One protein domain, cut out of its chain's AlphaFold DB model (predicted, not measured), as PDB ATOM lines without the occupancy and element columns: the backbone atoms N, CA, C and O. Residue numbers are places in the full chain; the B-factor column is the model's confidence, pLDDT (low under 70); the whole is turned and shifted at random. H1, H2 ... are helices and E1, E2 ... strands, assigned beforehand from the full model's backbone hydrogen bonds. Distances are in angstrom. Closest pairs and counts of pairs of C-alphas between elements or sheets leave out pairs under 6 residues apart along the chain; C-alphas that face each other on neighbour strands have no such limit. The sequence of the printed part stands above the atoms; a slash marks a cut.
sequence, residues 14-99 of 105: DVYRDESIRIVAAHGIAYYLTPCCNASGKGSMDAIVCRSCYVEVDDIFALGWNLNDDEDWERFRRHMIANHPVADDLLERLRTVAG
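AT A GLANCE: This is residues 14 to 99 of the 105 residues of an uncharacterized protein of Rhodococcus sp. Br-6 (UniProt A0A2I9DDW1). A small sheet of four strands, E1, E2, E3 and E6, has two helices, H2 and H3, covering one face, and a small head sits beyond one end of this body. The head is the strand hairpin E4 and E5 with the short helix H1 between it and the sheet. The printed part has 86 residues with six named strands and three named helices, in the order E1 E2 E3 E4 E5 H1 E6 H2 H3; the class is mixed, helices and strands. The sheet's order is E1 E2 E3 E6, antiparallel throughout. The whole is compact, with a radius of gyration of the C-alphas of 13.1 A and spans of 36 by 25 by 20 A.

IN THESE COORDINATES: Find C-alpha 14 at (82.348, 215.901, 36.058), where E1 begins and runs to residue 17. E2, residues 22 to 26, measures 13.2 A, and E3, residues 29 to 33, 12.6 A. Go on to E4, residues 41 to 44, E5, residues 47 to 50, H1, residues 59 to 62, and E6, residues 64 to 66. At C-alpha 70, (93.140, 219.595, 19.597), H2 begins and runs 19.9 A to residue 83. H3, residues 88 to 99, runs 16.7 A to C-alpha 99 at (83.327, 216.821, 21.382).

HOW THE PARTS SIT: Begin with E1, E2 and E3, a meander, each strand the antiparallel neighbour of the one before. Look for N 15 and O 23 at 2.8 A between E1 and E2, and N 31 and O 24 at 2.9 A between E2 and E3. E6 is an edge strand beside E3, with N 30 and O 65 at 2.8 A. H2 and H3 lie on the same face of this sheet, making two layers, helices over a sheet. H2 has a height over the sheet of 9.8 A, and its closest C-alphas to E6 are those of Asp 72 and Asn 66, 5.9 A apart. H3 has a height over the sheet of 9.9 A and lies over E1 and E2; the closest C-alphas of H3 and E2 are those of Ala 98 and Ala 26, 6.8 A apart. H2 and H3, a helical hairpin, only just touch, with 3 pairs of C-alphas within 8 A, the closest those of Arg 77 and Leu 91 at 6.8 A. In H2 and H3 every O i to N i+4 pair is within hydrogen-bond range; H1 is too short for one. H1 only grazes the sheet, and its closest C-alpha pair with E4 is Ala 62 and Gly 41, 4.4 A. In the hairpin of E4 and E5, N 42 and O 49 are 2.9 A apart. E5 is apart from H2 and H3.

THE WHOLE: Look for the two C-alphas farthest apart at Met 45 and Asp 89, 39.6 A. The printed part has no cut, and no link is long. The mean pLDDT of the printed part is 87.3; residues 97 to 99 are under 70.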
ATOM      1  N   ASP A  14      81.370 215.830  34.970       86.88
ATOM      2  CA  ASP A  14      82.348 215.901  36.058       86.88
ATOM      3  C   ASP A  14      83.698 215.363  35.574       86.88
ATOM      4  O   ASP A  14      83.808 214.199  35.184       86.88
ATOM      5  N   VAL A  15      84.716 216.221  35.572       86.19
ATOM      6  CA  VAL A  15      86.063 215.878  35.098       86.19
ATOM      7  C   VAL A  15      86.930 215.389  36.248       86.19
ATOM      8  O   VAL A  15      87.645 214.395  36.130       86.19
ATOM      9  N   TYR A  16      86.885 216.114  37.361       88.00
ATOM     10  CA  TYR A  16      87.670 215.824  38.548       88.00
ATOM     11  C   TYR A  16      87.008 216.431  39.774       88.00
ATOM     12  O   TYR A  16      86.443 217.524  39.709       88.00
ATOM     13  N   ARG A  17      87.130 215.750  40.910       87.88
ATOM     14  CA  ARG A  17      86.658 216.259  42.189       87.88
ATOM     15  C   ARG A  17      87.500 215.717  43.330       87.88
ATOM     16  O   ARG A  17      87.669 214.505  43.445       87.88
ATOM     17  N   ASP A  18      87.926 216.614  44.205       84.56
ATOM     18  CA  ASP A  18      88.432 216.293  45.535       84.56
ATOM     19  C   ASP A  18      87.742 217.164  46.604       84.56
ATOM     20  O   ASP A  18      86.652 217.703  46.385       84.56
ATOM     21  N   GLU A  19      88.336 217.242  47.795       79.38
ATOM     22  CA  GLU A  19      87.834 218.051  48.908       79.38
ATOM     23  C   GLU A  19      87.972 219.570  48.698       79.38
ATOM     24  O   GLU A  19      87.246 220.335  49.334       79.38
ATOM     25  N   SER A  20      88.862 220.010  47.806       79.31
ATOM     26  CA  SER A  20      89.225 221.418  47.609       79.31
ATOM     27  C   SER A  20      88.666 222.011  46.315       79.31
ATOM     28  O   SER A  20      88.311 223.192  46.275       79.31
ATOM     29  N   ILE A  21      88.575 221.211  45.253       84.62
ATOM     30  CA  ILE A  21      88.210 221.656  43.911       84.62
ATOM     31  C   ILE A  21      87.320 220.644  43.194       84.62
ATOM     32  O   ILE A  21      87.408 219.426  43.356       84.62
ATOM     33  N   ARG A  22      86.468 221.177  42.324       91.56
ATOM     34  CA  ARG A  22      85.686 220.402  41.366       91.56
ATOM     35  C   ARG A  22      85.869 221.012  39.987       91.56
ATOM     36  O   ARG A  22      85.756 222.222  39.837       91.56
ATOM     37  N   ILE A  23      86.154 220.189  38.993       91.00
ATOM     38  CA  ILE A  23      86.358 220.592  37.603       91.00
ATOM     39  C   ILE A  23      85.262 219.932  36.788       91.00
ATOM     40  O   ILE A  23      85.058 218.720  36.880       91.00
ATOM     41  N   VAL A  24      84.555 220.727  35.997       90.69
ATOM     42  CA  VAL A  24      83.499 220.234  35.111       90.69
ATOM     43  C   VAL A  24      83.738 220.720  33.692       90.69
ATOM     44  O   VAL A  24      84.363 221.761  33.497       90.69
ATOM     45  N   ALA A  25      83.235 219.978  32.712       88.12
ATOM     46  CA  ALA A  25      83.251 220.346  31.306       88.12
ATOM     47  C   ALA A  25      81.820 220.533  30.796       88.12
ATOM     48  O   ALA A  25      80.971 219.673  31.012       88.12
ATOM     49  N   ALA A  26      81.561 221.647  30.115       84.31
ATOM     50  CA  ALA A  26      80.295 221.917  29.440       84.31
ATOM     51  C   ALA A  26      80.531 222.829  28.233       84.31
ATOM     52  O   ALA A  26      81.381 223.717  28.280       84.31
ATOM     53  N   HIS A  27      79.782 222.619  27.146       82.25
ATOM     54  CA  HIS A  27      79.877 223.420  25.913       82.25
ATOM     55  C   HIS A  27      81.311 223.582  25.366       82.25
ATOM     56  O   HIS A  27      81.694 224.649  24.889       82.25
ATOM     57  N   GLY A  28      82.126 222.527  25.465       83.50
ATOM     58  CA  GLY A  28      83.515 222.556  25.004       83.50
ATOM     59  C   GLY A  28      84.441 223.435  25.849       83.50
ATOM     60  O   GLY A  28      85.498 223.829  25.367       83.50
ATOM     61  N   ILE A  29      84.067 223.750  27.093       86.94
ATOM     62  CA  ILE A  29      84.914 224.465  28.052       86.94
ATOM     63  C   ILE A  29      84.981 223.666  29.356       86.94
ATOM     64  O   ILE A  29      83.943 223.275  29.886       86.94
ATOM     65  N   ALA A  30      86.181 223.455  29.903       90.50
ATOM     66  CA  ALA A  30      86.361 222.990  31.278       90.50
ATOM     67  C   ALA A  30      86.597 224.169  32.225       90.50
ATOM     68  O   ALA A  30      87.391 225.055  31.922       90.50
ATOM     69  N   TYR A  31      85.940 224.180  33.382       91.81
ATOM     70  CA  TYR A  31      86.073 225.244  34.377       91.81
ATOM     71  C   TYR A  31      86.086 224.696  35.804       91.81
ATOM     72  O   TYR A  31      85.498 223.653  36.110       91.81
ATOM     73  N   TYR A  32      86.765 225.433  36.680       93.31
ATOM     74  CA  TYR A  32      86.841 225.151  38.109       93.31
ATOM     75  C   TYR A  32      85.592 225.676  38.825       93.31
ATOM     76  O   TYR A  32      85.129 226.795  38.593       93.31
ATOM     77  N   LEU A  33      85.053 224.870  39.733       93.69
ATOM     78  CA  LEU A  33      83.919 225.196  40.581       93.69
ATOM     79  C   LEU A  33      84.382 225.406  42.015       93.69
ATOM     80  O   LEU A  33      85.076 224.572  42.594       93.69
ATOM     81  N   THR A  34      83.945 226.524  42.583       91.94
ATOM     82  CA  THR A  34      84.246 226.921  43.958       91.94
ATOM     83  C   THR A  34      83.651 225.936  44.969       91.94
ATOM     84  O   THR A  34      82.506 225.505  44.797       91.94
ATOM     85  N   PRO A  35      84.355 225.638  46.075       89.19
ATOM     86  CA  PRO A  35      83.872 224.697  47.087       89.19
ATOM     87  C   PRO A  35      82.642 225.218  47.846       89.19
ATOM     88  O   PRO A  35      81.838 224.438  48.347       89.19
ATOM     89  N   CYS A  36      82.462 226.541  47.916       91.00
ATOM     90  CA  CYS A  36      81.383 227.171  48.672       91.00
ATOM     91  C   CYS A  36      80.003 227.037  48.008       91.00
ATOM     92  O   CYS A  36      79.002 226.896  48.708       91.00
ATOM     93  N   CYS A  37      79.922 227.105  46.676       91.25
ATOM     94  CA  CYS A  37      78.637 227.127  45.963       91.25
ATOM     95  C   CYS A  37      78.599 226.256  44.707       91.25
ATOM     96  O   CYS A  37      77.592 226.282  44.004       91.25
ATOM     97  N   ASN A  38      79.669 225.519  44.390       91.06
ATOM     98  CA  ASN A  38      79.821 224.818  43.114       91.06
ATOM     99  C   ASN A  38      79.566 225.736  41.904       91.06
ATOM    100  O   ASN A  38      78.951 225.330  40.920       91.06
ATOM    101  N   ALA A  39      80.016 226.989  41.990       91.62
ATOM    102  CA  ALA A  39      79.906 227.981  40.923       91.62
ATOM    103  C   ALA A  39      81.301 228.414  40.471       91.62
ATOM    104  O   ALA A  39      82.239 228.366  41.267       91.62
ATOM    105  N   SER A  40      81.444 228.862  39.225       92.56
ATOM    106  CA  SER A  40      82.703 229.445  38.754       92.56
ATOM    107  C   SER A  40      83.003 230.779  39.441       92.56
ATOM    108  O   SER A  40      82.118 231.456  39.985       92.56
ATOM    109  N   GLY A  41      84.275 231.155  39.413       93.25
ATOM    110  CA  GLY A  41      84.739 232.478  39.789       93.25
ATOM    111  C   GLY A  41      84.357 233.531  38.748       93.25
ATOM    112  O   GLY A  41      84.063 233.249  37.581       93.25
ATOM    113  N   LYS A  42      84.345 234.787  39.176       93.75
ATOM    114  CA  LYS A  42      84.313 235.950  38.291       93.75
ATOM    115  C   LYS A  42      85.213 237.038  38.853       93.75
ATOM    116  O   LYS A  42      85.297 237.192  40.068       93.75
ATOM    117  N   GLY A  43      85.817 237.821  37.966       93.56
ATOM    118  CA  GLY A  43      86.493 239.049  38.369       93.56
ATOM    119  C   GLY A  43      85.514 240.027  39.016       93.56
ATOM    120  O   GLY A  43      84.392 240.211  38.534       93.56
ATOM    121  N   SER A  44      85.937 240.634  40.117       91.50
ATOM    122  CA  SER A  44      85.207 241.660  40.848       91.50
ATOM    123  C   SER A  44      86.202 242.658  41.433       91.50
ATOM    124  O   SER A  44      86.819 242.389  42.459       91.50
ATOM    125  N   MET A  45      86.322 243.823  40.792       90.62
ATOM    126  CA  MET A  45      87.353 244.824  41.106       90.62
ATOM    127  C   MET A  45      88.759 244.203  41.026       90.62
ATOM    128  O   MET A  45      89.148 243.773  39.944       90.62
ATOM    129  N   ASP A  46      89.475 244.128  42.148       91.94
ATOM    130  CA  ASP A  46      90.850 243.627  42.259       91.94
ATOM    131  C   ASP A  46      90.932 242.173  42.776       91.94
ATOM    132  O   ASP A  46      92.005 241.724  43.168       91.94
ATOM    133  N   ALA A  47      89.813 241.436  42.798       93.94
ATOM    134  CA  ALA A  47      89.751 240.061  43.297       93.94
ATOM    135  C   ALA A  47      88.914 239.137  42.399       93.94
ATOM    136  O   ALA A  47      88.086 239.587  41.596       93.94
ATOM    137  N   ILE A  48      89.079 237.826  42.575       96.81
ATOM    138  CA  ILE A  48      88.156 236.818  42.052       96.81
ATOM    139  C   ILE A  48      87.161 236.440  43.148       96.81
ATOM    140  O   ILE A  48      87.524 236.143  44.280       96.81
ATOM    141  N   VAL A  49      85.873 236.448  42.812       96.00
ATOM    142  CA  VAL A  49      84.797 236.076  43.739       96.00
ATOM    143  C   VAL A  49      83.965 234.935  43.182       96.00
ATOM    144  O   VAL A  49      83.773 234.812  41.968       96.00
ATOM    145  N   CYS A  50      83.400 234.120  44.066       95.06
ATOM    146  CA  CYS A  50      82.387 233.148  43.685       95.06
ATOM    147  C   CYS A  50      81.191 233.865  43.043       95.06
ATOM    148  O   CYS A  50      80.616 234.790  43.621       95.06
ATOM    149  N   ARG A  51      80.758 233.415  41.858       94.75
ATOM    150  CA  ARG A  51      79.648 234.046  41.127       94.75
ATOM    151  C   ARG A  51      78.309 234.004  41.878       94.75
ATOM    152  O   ARG A  51      77.460 234.851  41.604       94.75
ATOM    153  N   SER A  52      78.135 233.047  42.792       94.88
ATOM    154  CA  SER A  52      76.899 232.851  43.559       94.88
ATOM    155  C   SER A  52      76.871 233.674  44.851       94.88
ATOM    156  O   SER A  52      75.998 234.520  45.024       94.88
ATOM    157  N   CYS A  53      77.843 233.472  45.747       95.62
ATOM    158  CA  CYS A  53      77.839 234.092  47.077       95.62
ATOM    159  C   CYS A  53      78.707 235.350  47.205       95.62
ATOM    160  O   CYS A  53      78.676 235.980  48.257       95.62
ATOM    161  N   TYR A  54      79.466 235.723  46.165       94.69
ATOM    162  CA  TYR A  54      80.349 236.900  46.140       94.69
ATOM    163  C   TYR A  54      81.467 236.905  47.193       94.69
ATOM    164  O   TYR A  54      82.101 237.933  47.415       94.69
ATOM    165  N   VAL A  55      81.741 235.759  47.815       95.00
ATOM    166  CA  VAL A  55      82.918 235.578  48.670       95.00
ATOM    167  C   VAL A  55      84.159 235.483  47.788       95.00
ATOM    168  O   VAL A  55      84.103 234.870  46.719       95.00
ATOM    169  N   GLU A  56      85.255 236.094  48.233       96.00
ATOM    170  CA  GLU A  56      86.565 235.998  47.586       96.00
ATOM    171  C   GLU A  56      87.031 234.539  47.515       96.00
ATOM    172  O   GLU A  56      86.872 233.765  48.461       96.00
ATOM    173  N   VAL A  57      87.555 234.150  46.358       94.25
ATOM    174  CA  VAL A  57      88.062 232.807  46.077       94.25
ATOM    175  C   VAL A  57      89.365 232.914  45.293       94.25
ATOM    176  O   VAL A  57      89.670 233.959  44.731       94.25
ATOM    177  N   ASP A  58      90.113 231.816  45.237       93.69
ATOM    178  CA  ASP A  58      91.365 231.752  44.485       93.69
ATOM    179  C   ASP A  58      91.177 232.023  42.979       93.69
ATOM    180  O   ASP A  58      90.138 231.702  42.383       93.69
ATOM    181  N   ASP A  59      92.214 232.573  42.352       93.38
ATOM    182  CA  ASP A  59      92.211 232.947  40.939       93.38
ATOM    183  C   ASP A  59      91.952 231.759  40.004       93.38
ATOM    184  O   ASP A  59      91.378 231.930  38.922       93.38
ATOM    185  N   ILE A  60      92.289 230.536  40.434       91.88
ATOM    186  CA  ILE A  60      92.045 229.308  39.673       91.88
ATOM    187  C   ILE A  60      90.566 229.146  39.293       91.88
ATOM    188  O   ILE A  60      90.251 228.619  38.227       91.88
ATOM    189  N   PHE A  61      89.639 229.655  40.115       92.56
ATOM    190  CA  PHE A  61      88.201 229.543  39.862       92.56
ATOM    191  C   PHE A  61      87.706 230.446  38.727       92.56
ATOM    192  O   PHE A  61      86.602 230.230  38.225       92.56
ATOM    193  N   ALA A  62      88.493 231.440  38.304       91.06
ATOM    194  CA  ALA A  62      88.209 232.246  37.118       91.06
ATOM    195  C   ALA A  62      88.771 231.632  35.824       91.06
ATOM    196  O   ALA A  62      88.483 232.142  34.738       91.06
ATOM    197  N   LEU A  63      89.553 230.551  35.917       90.62
ATOM    198  CA  LEU A  63      90.140 229.895  34.754       90.62
ATOM    199  C   LEU A  63      89.120 229.020  34.020       90.62
ATOM    200  O   LEU A  63      88.282 228.338  34.618       90.62
ATOM    201  N   GLY A  64      89.257 229.007  32.696       89.75
ATOM    202  CA  GLY A  64      88.538 228.118  31.799       89.75
ATOM    203  C   GLY A  64      89.462 227.611  30.697       89.75
ATOM    204  O   GLY A  64      90.309 228.352  30.200       89.75
ATOM    205  N   TRP A  65      89.290 226.351  30.319       90.31
ATOM    206  CA  TRP A  65      90.050 225.682  29.269       90.31
ATOM    207  C   TRP A  65      89.139 225.395  28.091       90.31
ATOM    208  O   TRP A  65      88.109 224.748  28.262       90.31
ATOM    209  N   ASN A  66      89.516 225.850  26.900       88.12
ATOM    210  CA  ASN A  66      88.843 225.436  25.677       88.12
ATOM    211  C   ASN A  66      89.167 223.960  25.397       88.12
ATOM    212  O   ASN A  66      90.303 223.529  25.561       88.12
ATOM    213  N   LEU A  67      88.166 223.179  25.008       86.06
ATOM    214  CA  LEU A  67      88.287 221.750  24.708       86.06
ATOM    215  C   LEU A  67      87.971 221.437  23.239       86.06
ATOM    216  O   LEU A  67      88.029 220.276  22.843       86.06
ATOM    217  N   ASN A  68      87.580 222.445  22.450       82.81
ATOM    218  CA  ASN A  68      87.132 222.253  21.067       82.81
ATOM    219  C   ASN A  68      88.283 222.125  20.062       82.81
ATOM    220  O   ASN A  68      88.072 221.601  18.970       82.81
ATOM    221  N   ASP A  69      89.466 222.628  20.408       84.75
ATOM    222  CA  ASP A  69      90.669 222.533  19.585       84.75
ATOM    223  C   ASP A  69      91.605 221.445  20.127       84.75
ATOM    224  O   ASP A  69      91.725 221.260  21.340       84.75
ATOM    225  N   ASP A  70      92.265 220.711  19.230       86.44
ATOM    226  CA  ASP A  70      93.140 219.595  19.597       86.44
ATOM    227  C   ASP A  70      94.384 220.053  20.376       86.44
ATOM    228  O   ASP A  70      94.848 219.337  21.270       86.44
ATOM    229  N   GLU A  71      94.916 221.242  20.071       89.12
ATOM    230  CA  GLU A  71      96.050 221.833  20.782       89.12
ATOM    231  C   GLU A  71      95.633 222.276  22.189       89.12
ATOM    232  O   GLU A  71      96.311 221.948  23.169       89.12
ATOM    233  N   ASP A  72      94.494 222.966  22.311       87.81
ATOM    234  CA  ASP A  72      93.952 223.376  23.612       87.81
ATOM    235  C   ASP A  72      93.579 222.162  24.480       87.81
ATOM    236  O   ASP A  72      93.893 222.125  25.676       87.81
ATOM    237  N   TRP A  73      93.003 221.117  23.874       86.94
ATOM    238  CA  TRP A  73      92.733 219.847  24.542       86.94
ATOM    239  C   TRP A  73      94.014 219.193  25.070       86.94
ATOM    240  O   TRP A  73      94.054 218.745  26.219       86.94
ATOM    241  N   GLU A  74      95.079 219.125  24.266       90.31
ATOM    242  CA  GLU A  74      96.340 218.524  24.708       90.31
ATOM    243  C   GLU A  74      96.962 219.310  25.871       90.31
ATOM    244  O   GLU A  74      97.470 218.708  26.825       90.31
ATOM    245  N   ARG A  75      96.881 220.645  25.835       90.19
ATOM    246  CA  ARG A  75      97.323 221.507  26.939       90.19
ATOM    247  C   ARG A  75      96.518 221.244  28.207       90.19
ATOM    248  O   ARG A  75      97.118 221.036  29.261       90.19
ATOM    249  N   PHE A  76      95.192 221.176  28.096       90.00
ATOM    250  CA  PHE A  76      94.314 220.825  29.209       90.00
ATOM    251  C   PHE A  76      94.648 219.440  29.777       90.00
ATOM    252  O   PHE A  76      94.850 219.298  30.981       90.00
ATOM    253  N   ARG A  77      94.796 218.419  28.925       89.38
ATOM    254  CA  ARG A  77      95.158 217.057  29.345       89.38
ATOM    255  C   ARG A  77      96.486 217.030  30.101       89.38
ATOM    256  O   ARG A  77      96.564 216.421  31.166       89.38
ATOM    257  N   ARG A  78      97.525 217.698  29.587       90.69
ATOM    258  CA  ARG A  78      98.829 217.792  30.269       90.69
ATOM    259  C   ARG A  78      98.710 218.484  31.621       90.69
ATOM    260  O   ARG A  78      99.291 218.004  32.589       90.69
ATOM    261  N   HIS A  79      97.943 219.571  31.691       90.56
ATOM    262  CA  HIS A  79      97.669 220.275  32.943       90.56
ATOM    263  C   HIS A  79      96.975 219.367  33.962       90.56
ATOM    264  O   HIS A  79      97.410 219.293  35.109       90.56
ATOM    265  N   MET A  80      95.950 218.625  33.536       90.12
ATOM    266  CA  MET A  80      95.209 217.706  34.399       90.12
ATOM    267  C   MET A  80      96.097 216.590  34.946       90.12
ATOM    268  O   MET A  80      96.099 216.373  36.150       90.12
ATOM    269  N   ILE A  81      96.888 215.933  34.096       88.62
ATOM    270  CA  ILE A  81      97.797 214.851  34.510       88.62
ATOM    271  C   ILE A  81      98.890 215.363  35.462       88.62
ATOM    272  O   ILE A  81      99.296 214.651  36.377       88.62
ATOM    273  N   ALA A  82      99.383 216.585  35.248       89.06
ATOM    274  CA  ALA A  82     100.451 217.155  36.064       89.06
ATOM    275  C   ALA A  82      99.980 217.606  37.456       89.06
ATOM    276  O   ALA A  82     100.755 217.531  38.407       89.06
ATOM    277  N   ASN A  83      98.737 218.087  37.575       87.88
ATOM    278  CA  ASN A  83      98.250 218.750  38.790       87.88
ATOM    279  C   ASN A  83      97.184 217.955  39.551       87.88
ATOM    280  O   ASN A  83      96.921 218.248  40.716       87.88
ATOM    281  N   HIS A  84      96.566 216.960  38.915       84.38
ATOM    282  CA  HIS A  84      95.470 216.194  39.490       84.38
ATOM    283  C   HIS A  84      95.692 214.689  39.253       84.38
ATOM    284  O   HIS A  84      96.135 214.287  38.178       84.38
ATOM    285  N   PRO A  85      95.360 213.814  40.219       80.56
ATOM    286  CA  PRO A  85      95.471 212.362  40.076       80.56
ATOM    287  C   PRO A  85      94.338 211.786  39.202       80.56
ATOM    288  O   PRO A  85      93.593 210.904  39.626       80.56
ATOM    289  N   VAL A  86      94.166 212.309  37.987       80.69
ATOM    290  CA  VAL A  86      93.157 211.851  37.026       80.69
ATOM    291  C   VAL A  86      93.732 210.739  36.152       80.69
ATOM    292  O   VAL A  86      94.837 210.856  35.626       80.69
ATOM    293  N   ALA A  87      92.970 209.657  35.979       77.38
ATOM    294  CA  ALA A  87      93.326 208.581  35.062       77.38
ATOM    295  C   ALA A  87      93.183 209.034  33.603       77.38
ATOM    296  O   ALA A  87      92.184 209.648  33.232       77.38
ATOM    297  N   ASP A  88      94.152 208.673  32.765       77.06
ATOM    298  CA  ASP A  88      94.197 209.105  31.368       77.06
ATOM    299  C   ASP A  88      92.957 208.692  30.554       77.06
ATOM    300  O   ASP A  88      92.390 209.503  29.824       77.06
ATOM    301  N   ASP A  89      92.463 207.470  30.778       79.25
ATOM    302  CA  ASP A  89      91.243 206.934  30.154       79.25
ATOM    303  C   ASP A  89      90.006 207.809  30.430       79.25
ATOM    304  O   ASP A  89      89.155 208.007  29.561       79.25
ATOM    305  N   LEU A  90      89.922 208.414  31.623       77.44
ATOM    306  CA  LEU A  90      88.826 209.321  31.959       77.44
ATOM    307  C   LEU A  90      88.895 210.605  31.123       77.44
ATOM    308  O   LEU A  90      87.864 211.075  30.647       77.44
ATOM    309  N   LEU A  91      90.098 211.146  30.896       80.94
ATOM    310  CA  LEU A  91      90.300 212.320  30.042       80.94
ATOM    311  C   LEU A  91      89.929 212.012  28.585       80.94
ATOM    312  O   LEU A  91      89.234 212.802  27.951       80.94
ATOM    313  N   GLU A  92      90.293 210.847  28.054       78.12
ATOM    314  CA  GLU A  92      89.901 210.465  26.688       78.12
ATOM    315  C   GLU A  92      88.379 210.315  26.522       78.12
ATOM    316  O   GLU A  92      87.793 210.751  25.520       78.12
ATOM    317  N   ARG A  93      87.702 209.773  27.539       74.75
ATOM    318  CA  ARG A  93      86.235 209.707  27.574       74.75
ATOM    319  C   ARG A  93      85.605 211.098  27.614       74.75
ATOM    320  O   ARG A  93      84.631 211.337  26.903       74.75
ATOM    321  N   LEU A  94      86.182 212.026  28.378       75.25
ATOM    322  CA  LEU A  94      85.732 213.419  28.432       75.25
ATOM    323  C   LEU A  94      85.852 214.119  27.082       75.25
ATOM    324  O   LEU A  94      84.907 214.787  26.675       75.25
ATOM    325  N   ARG A  95      86.955 213.916  26.353       75.75
ATOM    326  CA  ARG A  95      87.111 214.446  24.988       75.75
ATOM    327  C   ARG A  95      85.985 213.979  24.073       75.75
ATOM    328  O   ARG A  95      85.455 214.756  23.284       75.75
ATOM    329  N   THR A  96      85.612 212.707  24.195       71.00
ATOM    330  CA  THR A  96      84.552 212.104  23.383       71.00
ATOM    331  C   THR A  96      83.190 212.728  23.688       71.00
ATOM    332  O   THR A  96      82.469 213.071  22.755       71.00
ATOM    333  N   VAL A  97      82.855 212.934  24.966       67.19
ATOM    334  CA  VAL A  97      81.569 213.530  25.375       67.19
ATOM    335  C   VAL A  97      81.530 215.031  25.068       67.19
ATOM    336  O   VAL A  97      80.605 215.502  24.411       67.19
ATOM    337  N   ALA A  98      82.575 215.778  25.437       62.81
ATOM    338  CA  ALA A  98      82.670 217.213  25.169       62.81
ATOM    339  C   ALA A  98      82.661 217.527  23.661       62.81
ATOM    340  O   ALA A  98      82.016 218.484  23.232       62.81
ATOM    341  N   GLY A  99      83.318 216.696  22.842       58.47
ATOM    342  CA  GLY A  99      83.327 216.821  21.382       58.47
ATOM    343  C   GLY A  99      82.009 216.425  20.700       58.47
ATOM    344  O   GLY A  99      81.762 216.835  19.564       58.47
TER     345      GLY A  99